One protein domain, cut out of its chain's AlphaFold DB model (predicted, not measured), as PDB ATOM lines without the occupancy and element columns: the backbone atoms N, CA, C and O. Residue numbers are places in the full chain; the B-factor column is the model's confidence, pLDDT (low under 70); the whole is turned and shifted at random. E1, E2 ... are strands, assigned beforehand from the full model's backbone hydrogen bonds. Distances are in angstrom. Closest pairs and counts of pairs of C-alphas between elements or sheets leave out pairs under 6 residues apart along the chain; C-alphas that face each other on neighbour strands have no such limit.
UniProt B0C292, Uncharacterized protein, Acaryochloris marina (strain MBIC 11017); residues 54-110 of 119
ATOM      1  N   VAL A  54     497.572 580.597 386.199       95.50
ATOM      2  CA  VAL A  54     496.581 580.941 385.171       95.50
ATOM      3  C   VAL A  54     497.257 581.572 383.960       95.50
ATOM      4  O   VAL A  54     496.834 581.347 382.831       95.50
ATOM      5  N   ASP A  55     498.301 582.360 384.199       95.50
ATOM      6  CA  ASP A  55     499.028 583.075 383.158       95.50
ATOM      7  C   ASP A  55     500.432 583.455 383.651       95.50
ATOM      8  O   ASP A  55     500.670 583.575 384.854       95.50
ATOM      9  N   THR A  56     501.366 583.643 382.730       95.00
ATOM     10  CA  THR A  56     502.716 584.148 383.001       95.00
ATOM     11  C   THR A  56     503.055 585.376 382.177       95.00
ATOM     12  O   THR A  56     503.941 586.123 382.576       95.00
ATOM     13  N   ASP A  57     502.369 585.630 381.064       95.12
ATOM     14  CA  ASP A  57     502.911 586.485 380.006       95.12
ATOM     15  C   ASP A  57     502.361 587.912 380.040       95.12
ATOM     16  O   ASP A  57     503.002 588.839 379.542       95.12
ATOM     17  N   THR A  58     501.200 588.131 380.661       94.94
ATOM     18  CA  THR A  58     500.608 589.476 380.748       94.94
ATOM     19  C   THR A  58     501.370 590.423 381.673       94.94
ATOM     20  O   THR A  58     501.286 591.642 381.501       94.94
ATOM     21  N   LEU A  59     502.130 589.902 382.643       94.00
ATOM     22  CA  LEU A  59     502.899 590.716 383.582       94.00
ATOM     23  C   LEU A  59     504.370 590.857 383.161       94.00
ATOM     24  O   LEU A  59     504.997 589.890 382.721       94.00
ATOM     25  N   PRO A  60     504.994 592.030 383.387       94.06
ATOM     26  CA  PRO A  60     506.401 592.237 383.063       94.06
ATOM     27  C   PRO A  60     507.320 591.224 383.752       94.06
ATOM     28  O   PRO A  60     507.258 591.048 384.972       94.06
ATOM     29  N   ASN A  61     508.273 590.678 382.990       94.75
ATOM     30  CA  ASN A  61     509.239 589.656 383.420       94.75
ATOM     31  C   ASN A  61     508.637 588.265 383.676       94.75
ATOM     32  O   ASN A  61     509.149 587.538 384.522       94.75
ATOM     33  N   HIS A  62     507.581 587.897 382.950       94.56
ATOM     34  CA  HIS A  62     506.944 586.580 383.043       94.56
ATOM     35  C   HIS A  62     506.482 586.232 384.470       94.56
ATOM     36  O   HIS A  62     506.701 585.125 384.969       94.56
ATOM     37  N   ARG A  63     505.937 587.220 385.195       93.62
ATOM     38  CA  ARG A  63     505.514 587.013 386.588       93.62
ATOM     39  C   ARG A  63     504.257 586.139 386.596       93.62
ATOM     40  O   ARG A  63     503.263 586.553 386.004       93.62
ATOM     41  N   PRO A  64     504.266 584.984 387.287       93.50
ATOM     42  CA  PRO A  64     503.115 584.096 387.305       93.50
ATOM     43  C   PRO A  64     501.931 584.745 388.025       93.50
ATOM     44  O   PRO A  64     502.060 585.259 389.138       93.50
ATOM     45  N   ILE A  65     500.770 584.675 387.384       95.00
ATOM     46  CA  ILE A  65     499.459 584.983 387.941       95.00
ATOM     47  C   ILE A  65     498.853 583.672 388.430       95.00
ATOM     48  O   ILE A  65     498.737 582.702 387.684       95.00
ATOM     49  N   ILE A  66     498.454 583.650 389.698       95.19
ATOM     50  CA  ILE A  66     497.955 582.452 390.376       95.19
ATOM     51  C   ILE A  66     496.472 582.643 390.675       95.19
ATOM     52  O   ILE A  66     496.056 583.733 391.079       95.19
ATOM     53  N   ARG A  67     495.669 581.588 390.508       93.25
ATOM     54  CA  ARG A  67     494.258 581.616 390.910       93.25
ATOM     55  C   ARG A  67     494.155 581.823 392.426       93.25
ATOM     56  O   ARG A  67     494.702 581.043 393.197       93.25
ATOM     57  N   SER A  68     493.427 582.857 392.855       90.00
ATOM     58  CA  SER A  68     493.275 583.201 394.279       90.00
ATOM     59  C   SER A  68     492.331 582.268 395.045       90.00
ATOM     60  O   SER A  68     492.481 582.107 396.253       90.00
ATOM     61  N   GLY A  69     491.346 581.678 394.360       90.06
ATOM     62  CA  GLY A  69     490.277 580.890 394.984       90.06
ATOM     63  C   GLY A  69     489.217 581.726 395.715       90.06
ATOM     64  O   GLY A  69     488.372 581.154 396.397       90.06
ATOM     65  N   LEU A  70     489.252 583.058 395.593       90.25
ATOM     66  CA  LEU A  70     488.249 583.951 396.178       90.25
ATOM     67  C   LEU A  70     486.984 584.001 395.310       90.25
ATOM     68  O   LEU A  70     487.080 584.088 394.087       90.25
ATOM     69  N   ASP A  71     485.816 584.009 395.952       92.62
ATOM     70  CA  ASP A  71     484.518 584.244 395.306       92.62
ATOM     71  C   ASP A  71     484.247 585.755 395.237       92.62
ATOM     72  O   ASP A  71     483.720 586.356 396.179       92.62
ATOM     73  N   ILE A  72     484.715 586.391 394.161       91.69
ATOM     74  CA  ILE A  72     484.520 587.826 393.920       91.69
ATOM     75  C   ILE A  72     483.148 588.019 393.273       91.69
ATOM     76  O   ILE A  72     482.901 587.523 392.176       91.69
ATOM     77  N   VAL A  73     482.262 588.748 393.952       91.69
ATOM     78  CA  VAL A  73     480.866 588.948 393.517       91.69
ATOM     79  C   VAL A  73     480.647 590.247 392.758       91.69
ATOM     80  O   VAL A  73     479.675 590.363 392.018       91.69
ATOM     81  N   ASP A  74     481.519 591.229 392.964       88.62
ATOM     82  CA  ASP A  74     481.425 592.535 392.328       88.62
ATOM     83  C   ASP A  74     482.780 593.242 392.392       88.62
ATOM     84  O   ASP A  74     483.516 593.116 393.371       88.62
ATOM     85  N   GLU A  75     483.097 594.003 391.357       85.19
ATOM     86  CA  GLU A  75     484.286 594.848 391.285       85.19
ATOM     87  C   GLU A  75     483.939 596.279 390.864       85.19
ATOM     88  O   GLU A  75     484.738 597.176 391.099       85.19
ATOM     89  N   GLU A  76     482.762 596.533 390.289       87.94
ATOM     90  CA  GLU A  76     482.460 597.786 389.585       87.94
ATOM     91  C   GLU A  76     481.633 598.771 390.418       87.94
ATOM     92  O   GLU A  76     481.670 599.977 390.169       87.94
ATOM     93  N   SER A  77     480.893 598.298 391.428       86.62
ATOM     94  CA  SER A  77     480.030 599.183 392.228       86.62
ATOM     95  C   SER A  77     480.791 600.180 393.101       86.62
ATOM     96  O   SER A  77     480.233 601.204 393.511       86.62
ATOM     97  N   LEU A  78     482.065 599.907 393.397       88.00
ATOM     98  CA  LEU A  78     482.899 600.742 394.250       88.00
ATOM     99  C   LEU A  78     483.900 601.554 393.435       88.00
ATOM    100  O   LEU A  78     484.583 601.056 392.544       88.00
ATOM    101  N   VAL A  79     484.061 602.822 393.820       90.06
ATOM    102  CA  VAL A  79     485.028 603.726 393.188       90.06
ATOM    103  C   VAL A  79     486.440 603.134 393.255       90.06
ATOM    104  O   VAL A  79     486.968 602.851 394.337       90.06
ATOM    105  N   GLY A  80     487.068 603.021 392.083       90.31
ATOM    106  CA  GLY A  80     488.417 602.478 391.930       90.31
ATOM    107  C   GLY A  80     488.467 600.960 391.776       90.31
ATOM    108  O   GLY A  80     489.497 600.378 392.097       90.31
ATOM    109  N   ASN A  81     487.378 600.345 391.312       91.81
ATOM    110  CA  ASN A  81     487.260 598.919 391.018       91.81
ATOM    111  C   ASN A  81     487.666 598.023 392.198       91.81
ATOM    112  O   ASN A  81     488.561 597.183 392.096       91.81
ATOM    113  N   ARG A  82     487.095 598.291 393.377       89.88
ATOM    114  CA  ARG A  82     487.467 597.578 394.605       89.88
ATOM    115  C   ARG A  82     486.693 596.258 394.673       89.88
ATOM    116  O   ARG A  82     485.469 596.325 394.769       89.88
ATOM    117  N   PRO A  83     487.370 595.097 394.690       91.19
ATOM    118  CA  PRO A  83     486.689 593.811 394.696       91.19
ATOM    119  C   PRO A  83     485.927 593.589 396.004       91.19
ATOM    120  O   PRO A  83     486.435 593.852 397.099       91.19
ATOM    121  N   ILE A  84     484.712 593.066 395.875       91.75
ATOM    122  CA  ILE A  84     483.840 592.624 396.958       91.75
ATOM    123  C   ILE A  84     483.818 591.098 396.938       91.75
ATOM    124  O   ILE A  84     483.498 590.480 395.925       91.75
ATOM    125  N   VAL A  85     484.158 590.492 398.073       92.50
ATOM    126  CA  VAL A  85     484.250 589.035 398.225       92.50
ATOM    127  C   VAL A  85     483.056 588.516 399.014       92.50
ATOM    128  O   VAL A  85     482.661 589.100 400.027       92.50
ATOM    129  N   ASN A  86     482.503 587.394 398.571       90.06
ATOM    130  CA  ASN A  86     481.492 586.664 399.313       90.06
ATOM    131  C   ASN A  86     482.125 585.898 400.481       90.06
ATOM    132  O   ASN A  86     482.981 585.035 400.295       90.06
ATOM    133  N   MET A  87     481.664 586.191 401.694       84.19
ATOM    134  CA  MET A  87     482.121 585.516 402.913       84.19
ATOM    135  C   MET A  87     481.235 584.326 403.308       84.19
ATOM    136  O   MET A  87     481.536 583.655 404.290       84.19
ATOM    137  N   GLY A  88     480.118 584.090 402.608       85.25
ATOM    138  CA  GLY A  88     479.166 583.024 402.939       85.25
ATOM    139  C   GLY A  88     478.456 583.195 404.291       85.25
ATOM    140  O   GLY A  88     477.911 582.231 404.819       85.25
ATOM    141  N   LEU A  89     478.469 584.399 404.876       82.19
ATOM    142  CA  LEU A  89     477.875 584.679 406.188       82.19
ATOM    143  C   LEU A  89     476.368 584.984 406.063       82.19
ATOM    144  O   LEU A  89     476.006 585.900 405.317       82.19
ATOM    145  N   PRO A  90     475.481 584.310 406.823       83.44
ATOM    146  CA  PRO A  90     474.048 584.597 406.819       83.44
ATOM    147  C   PRO A  90     473.748 585.855 407.650       83.44
ATOM    148  O   PRO A  90     473.483 585.794 408.856       83.44
ATOM    149  N   LEU A  91     473.817 587.016 406.996       86.06
ATOM    150  CA  LEU A  91     473.516 588.317 407.593       86.06
ATOM    151  C   LEU A  91     472.047 588.694 407.378       86.06
ATOM    152  O   LEU A  91     471.539 588.622 406.260       86.06
ATOM    153  N   VAL A  92     471.387 589.170 408.434       88.06
ATOM    154  CA  VAL A  92     470.027 589.725 408.361       88.06
ATOM    155  C   VAL A  92     470.016 591.187 408.812       88.06
ATOM    156  O   VAL A  92     470.721 591.532 409.766       88.06
ATOM    157  N   PRO A  93     469.242 592.075 408.157       86.31
ATOM    158  CA  PRO A  93     469.053 593.442 408.631       86.31
ATOM    159  C   PRO A  93     468.470 593.444 410.047       86.31
ATOM    160  O   PRO A  93     467.505 592.731 410.316       86.31
ATOM    161  N   SER A  94     469.027 594.262 410.943       89.06
ATOM    162  CA  SER A  94     468.503 594.430 412.301       89.06
ATOM    163  C   SER A  94     467.777 595.772 412.416       89.06
ATOM    164  O   SER A  94     468.449 596.804 412.495       89.06
ATOM    165  N   PRO A  95     466.429 595.799 412.458       86.50
ATOM    166  CA  PRO A  95     465.656 597.045 412.542       86.50
ATOM    167  C   PRO A  95     465.958 597.873 413.797       86.50
ATOM    168  O   PRO A  95     465.702 599.072 413.837       86.50
ATOM    169  N   ASN A  96     466.498 597.225 414.831       89.81
ATOM    170  CA  ASN A  96     466.807 597.846 416.115       89.81
ATOM    171  C   ASN A  96     468.187 598.521 416.140       89.81
ATOM    172  O   ASN A  96     468.537 599.151 417.137       89.81
ATOM    173  N   LEU A  97     468.989 598.385 415.077       89.88
ATOM    174  CA  LEU A  97     470.297 599.021 414.970       89.88
ATOM    175  C   LEU A  97     470.253 600.223 414.016       89.88
ATOM    176  O   LEU A  97     469.524 600.193 413.020       89.88
ATOM    177  N   PRO A  98     471.066 601.270 414.264       92.12
ATOM    178  CA  PRO A  98     471.169 602.408 413.361       92.12
ATOM    179  C   PRO A  98     471.422 601.960 411.920       92.12
ATOM    180  O   PRO A  98     472.291 601.122 411.663       92.12
ATOM    181  N   ASN A  99     470.663 602.537 410.986       91.88
ATOM    182  CA  ASN A  99     470.726 602.231 409.555       91.88
ATOM    183  C   ASN A  99     470.519 600.742 409.219       91.88
ATOM    184  O   ASN A  99     471.094 600.249 408.253       91.88
ATOM    185  N   ASN A 100     469.719 600.022 410.013       90.31
ATOM    186  CA  ASN A 100     469.443 598.596 409.830       90.31
ATOM    187  C   ASN A 100     470.713 597.732 409.756       90.31
ATOM    188  O   ASN A 100     470.755 596.766 408.988       90.31
ATOM    189  N   ARG A 101     471.762 598.092 410.517       90.94
ATOM    190  CA  ARG A 101     473.059 597.394 410.506       90.94
ATOM    191  C   ARG A 101     472.848 595.868 410.568       90.94
ATOM    192  O   ARG A 101     472.239 595.399 411.531       90.94
ATOM    193  N   PRO A 102     473.337 595.099 409.576       89.12
ATOM    194  CA  PRO A 102     473.151 593.654 409.563       89.12
ATOM    195  C   PRO A 102     473.887 592.959 410.709       89.12
ATOM    196  O   PRO A 102     474.965 593.399 411.121       89.12
ATOM    197  N   VAL A 103     473.314 591.858 411.192       87.56
ATOM    198  CA  VAL A 103     473.899 590.986 412.221       87.56
ATOM    199  C   VAL A 103     473.855 589.545 411.717       87.56
ATOM    200  O   VAL A 103     472.943 589.174 410.975       87.56
ATOM    201  N   ALA A 104     474.857 588.746 412.077       85.44
ATOM    202  CA  ALA A 104     474.845 587.316 411.800       85.44
ATOM    203  C   ALA A 104     473.709 586.638 412.578       85.44
ATOM    204  O   ALA A 104     473.447 586.978 413.731       85.44
ATOM    205  N   THR A 105     473.026 585.701 411.929       78.31
ATOM    206  CA  THR A 105     471.938 584.922 412.547       78.31
ATOM    207  C   THR A 105     472.456 583.808 413.447       78.31
ATOM    208  O   THR A 105     471.851 583.534 414.478       78.31
ATOM    209  N   GLU A 106     473.592 583.220 413.083       73.88
ATOM    210  CA  GLU A 106     474.209 582.107 413.798       73.88
ATOM    211  C   GLU A 106     475.443 582.565 414.588       73.88
ATOM    212  O   GLU A 106     476.172 583.466 414.142       73.88
ATOM    213  N   PRO A 107     475.715 581.955 415.754       70.00
ATOM    214  CA  PRO A 107     476.955 582.190 416.469       70.00
ATOM    215  C   PRO A 107     478.132 581.659 415.638       70.00
ATOM    216  O   PRO A 107     478.128 580.527 415.164       70.00
ATOM    217  N   ILE A 108     479.159 582.495 415.451       67.69
ATOM    218  CA  ILE A 108     480.366 582.141 414.676       67.69
ATOM    219  C   ILE A 108     481.188 581.052 415.400       67.69
ATOM    220  O   ILE A 108     481.967 580.341 414.771       67.69
ATOM    221  N   TYR A 109     480.991 580.912 416.713       70.31
ATOM    222  CA  TYR A 109     481.685 579.968 417.587       70.31
ATOM    223  C   TYR A 109     480.693 579.305 418.539       70.31
ATOM    224  O   TYR A 109     479.688 579.923 418.900       70.31
ATOM    225  N   ASP A 110     480.995 578.086 418.992       74.81
ATOM    226  CA  ASP A 110     480.263 577.485 420.104       74.81
ATOM    227  C   ASP A 110     480.460 578.373 421.349       74.81
ATOM    228  O   ASP A 110     481.602 578.666 421.717       74.81
TER     229      ASP A 110
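AT A GLANCE: This is residues 54 to 110 of the 119 residues of an uncharacterized protein of Acaryochloris marina (strain MBIC 11017) (UniProt B0C292). There is little regular structure here: the chain makes three separate loops strung in a row, a curl at residues 54 to 65, a turn folded back on itself at residues 72 to 85, and a hairpin of E2 and E3, with drawn-out links between. The 57 printed residues hold no named helix and, in order, E1, E2 and E3, 9 residues in all: all strand, with E2 and E3 antiparallel. The whole is extended, with a radius of gyration of the C-alphas of 17.9 A, and flat, spanning 54 by 33 by 13 A.

HOW THE PARTS SIT: Start at E1, residues 72 to 74, which pairs with no named strand but with residues 84 to 85, antiparallel. E1 is apart from both strands of the hairpin, E2, residues 91 to 93, and E3, residues 102 to 104. In that hairpin, directions differ by 142 degrees; N 92 and O 103 are within hydrogen-bond range at 3.0 A.

IN THESE COORDINATES: Find C-alpha 72 at (484.520, 587.826, 393.920); E1 runs 5.9 A from there. E2 and E3 each run 6.9 A, and E3 ends at C-alpha 104, (474.845, 587.316, 411.800).

THE WHOLE: The C-alphas farthest apart, of Asn 61 and Asn 96, are 54.2 A apart. The printed part has no cut; the link E1 to E2 is long. Residue 108 alone is under pLDDT 70.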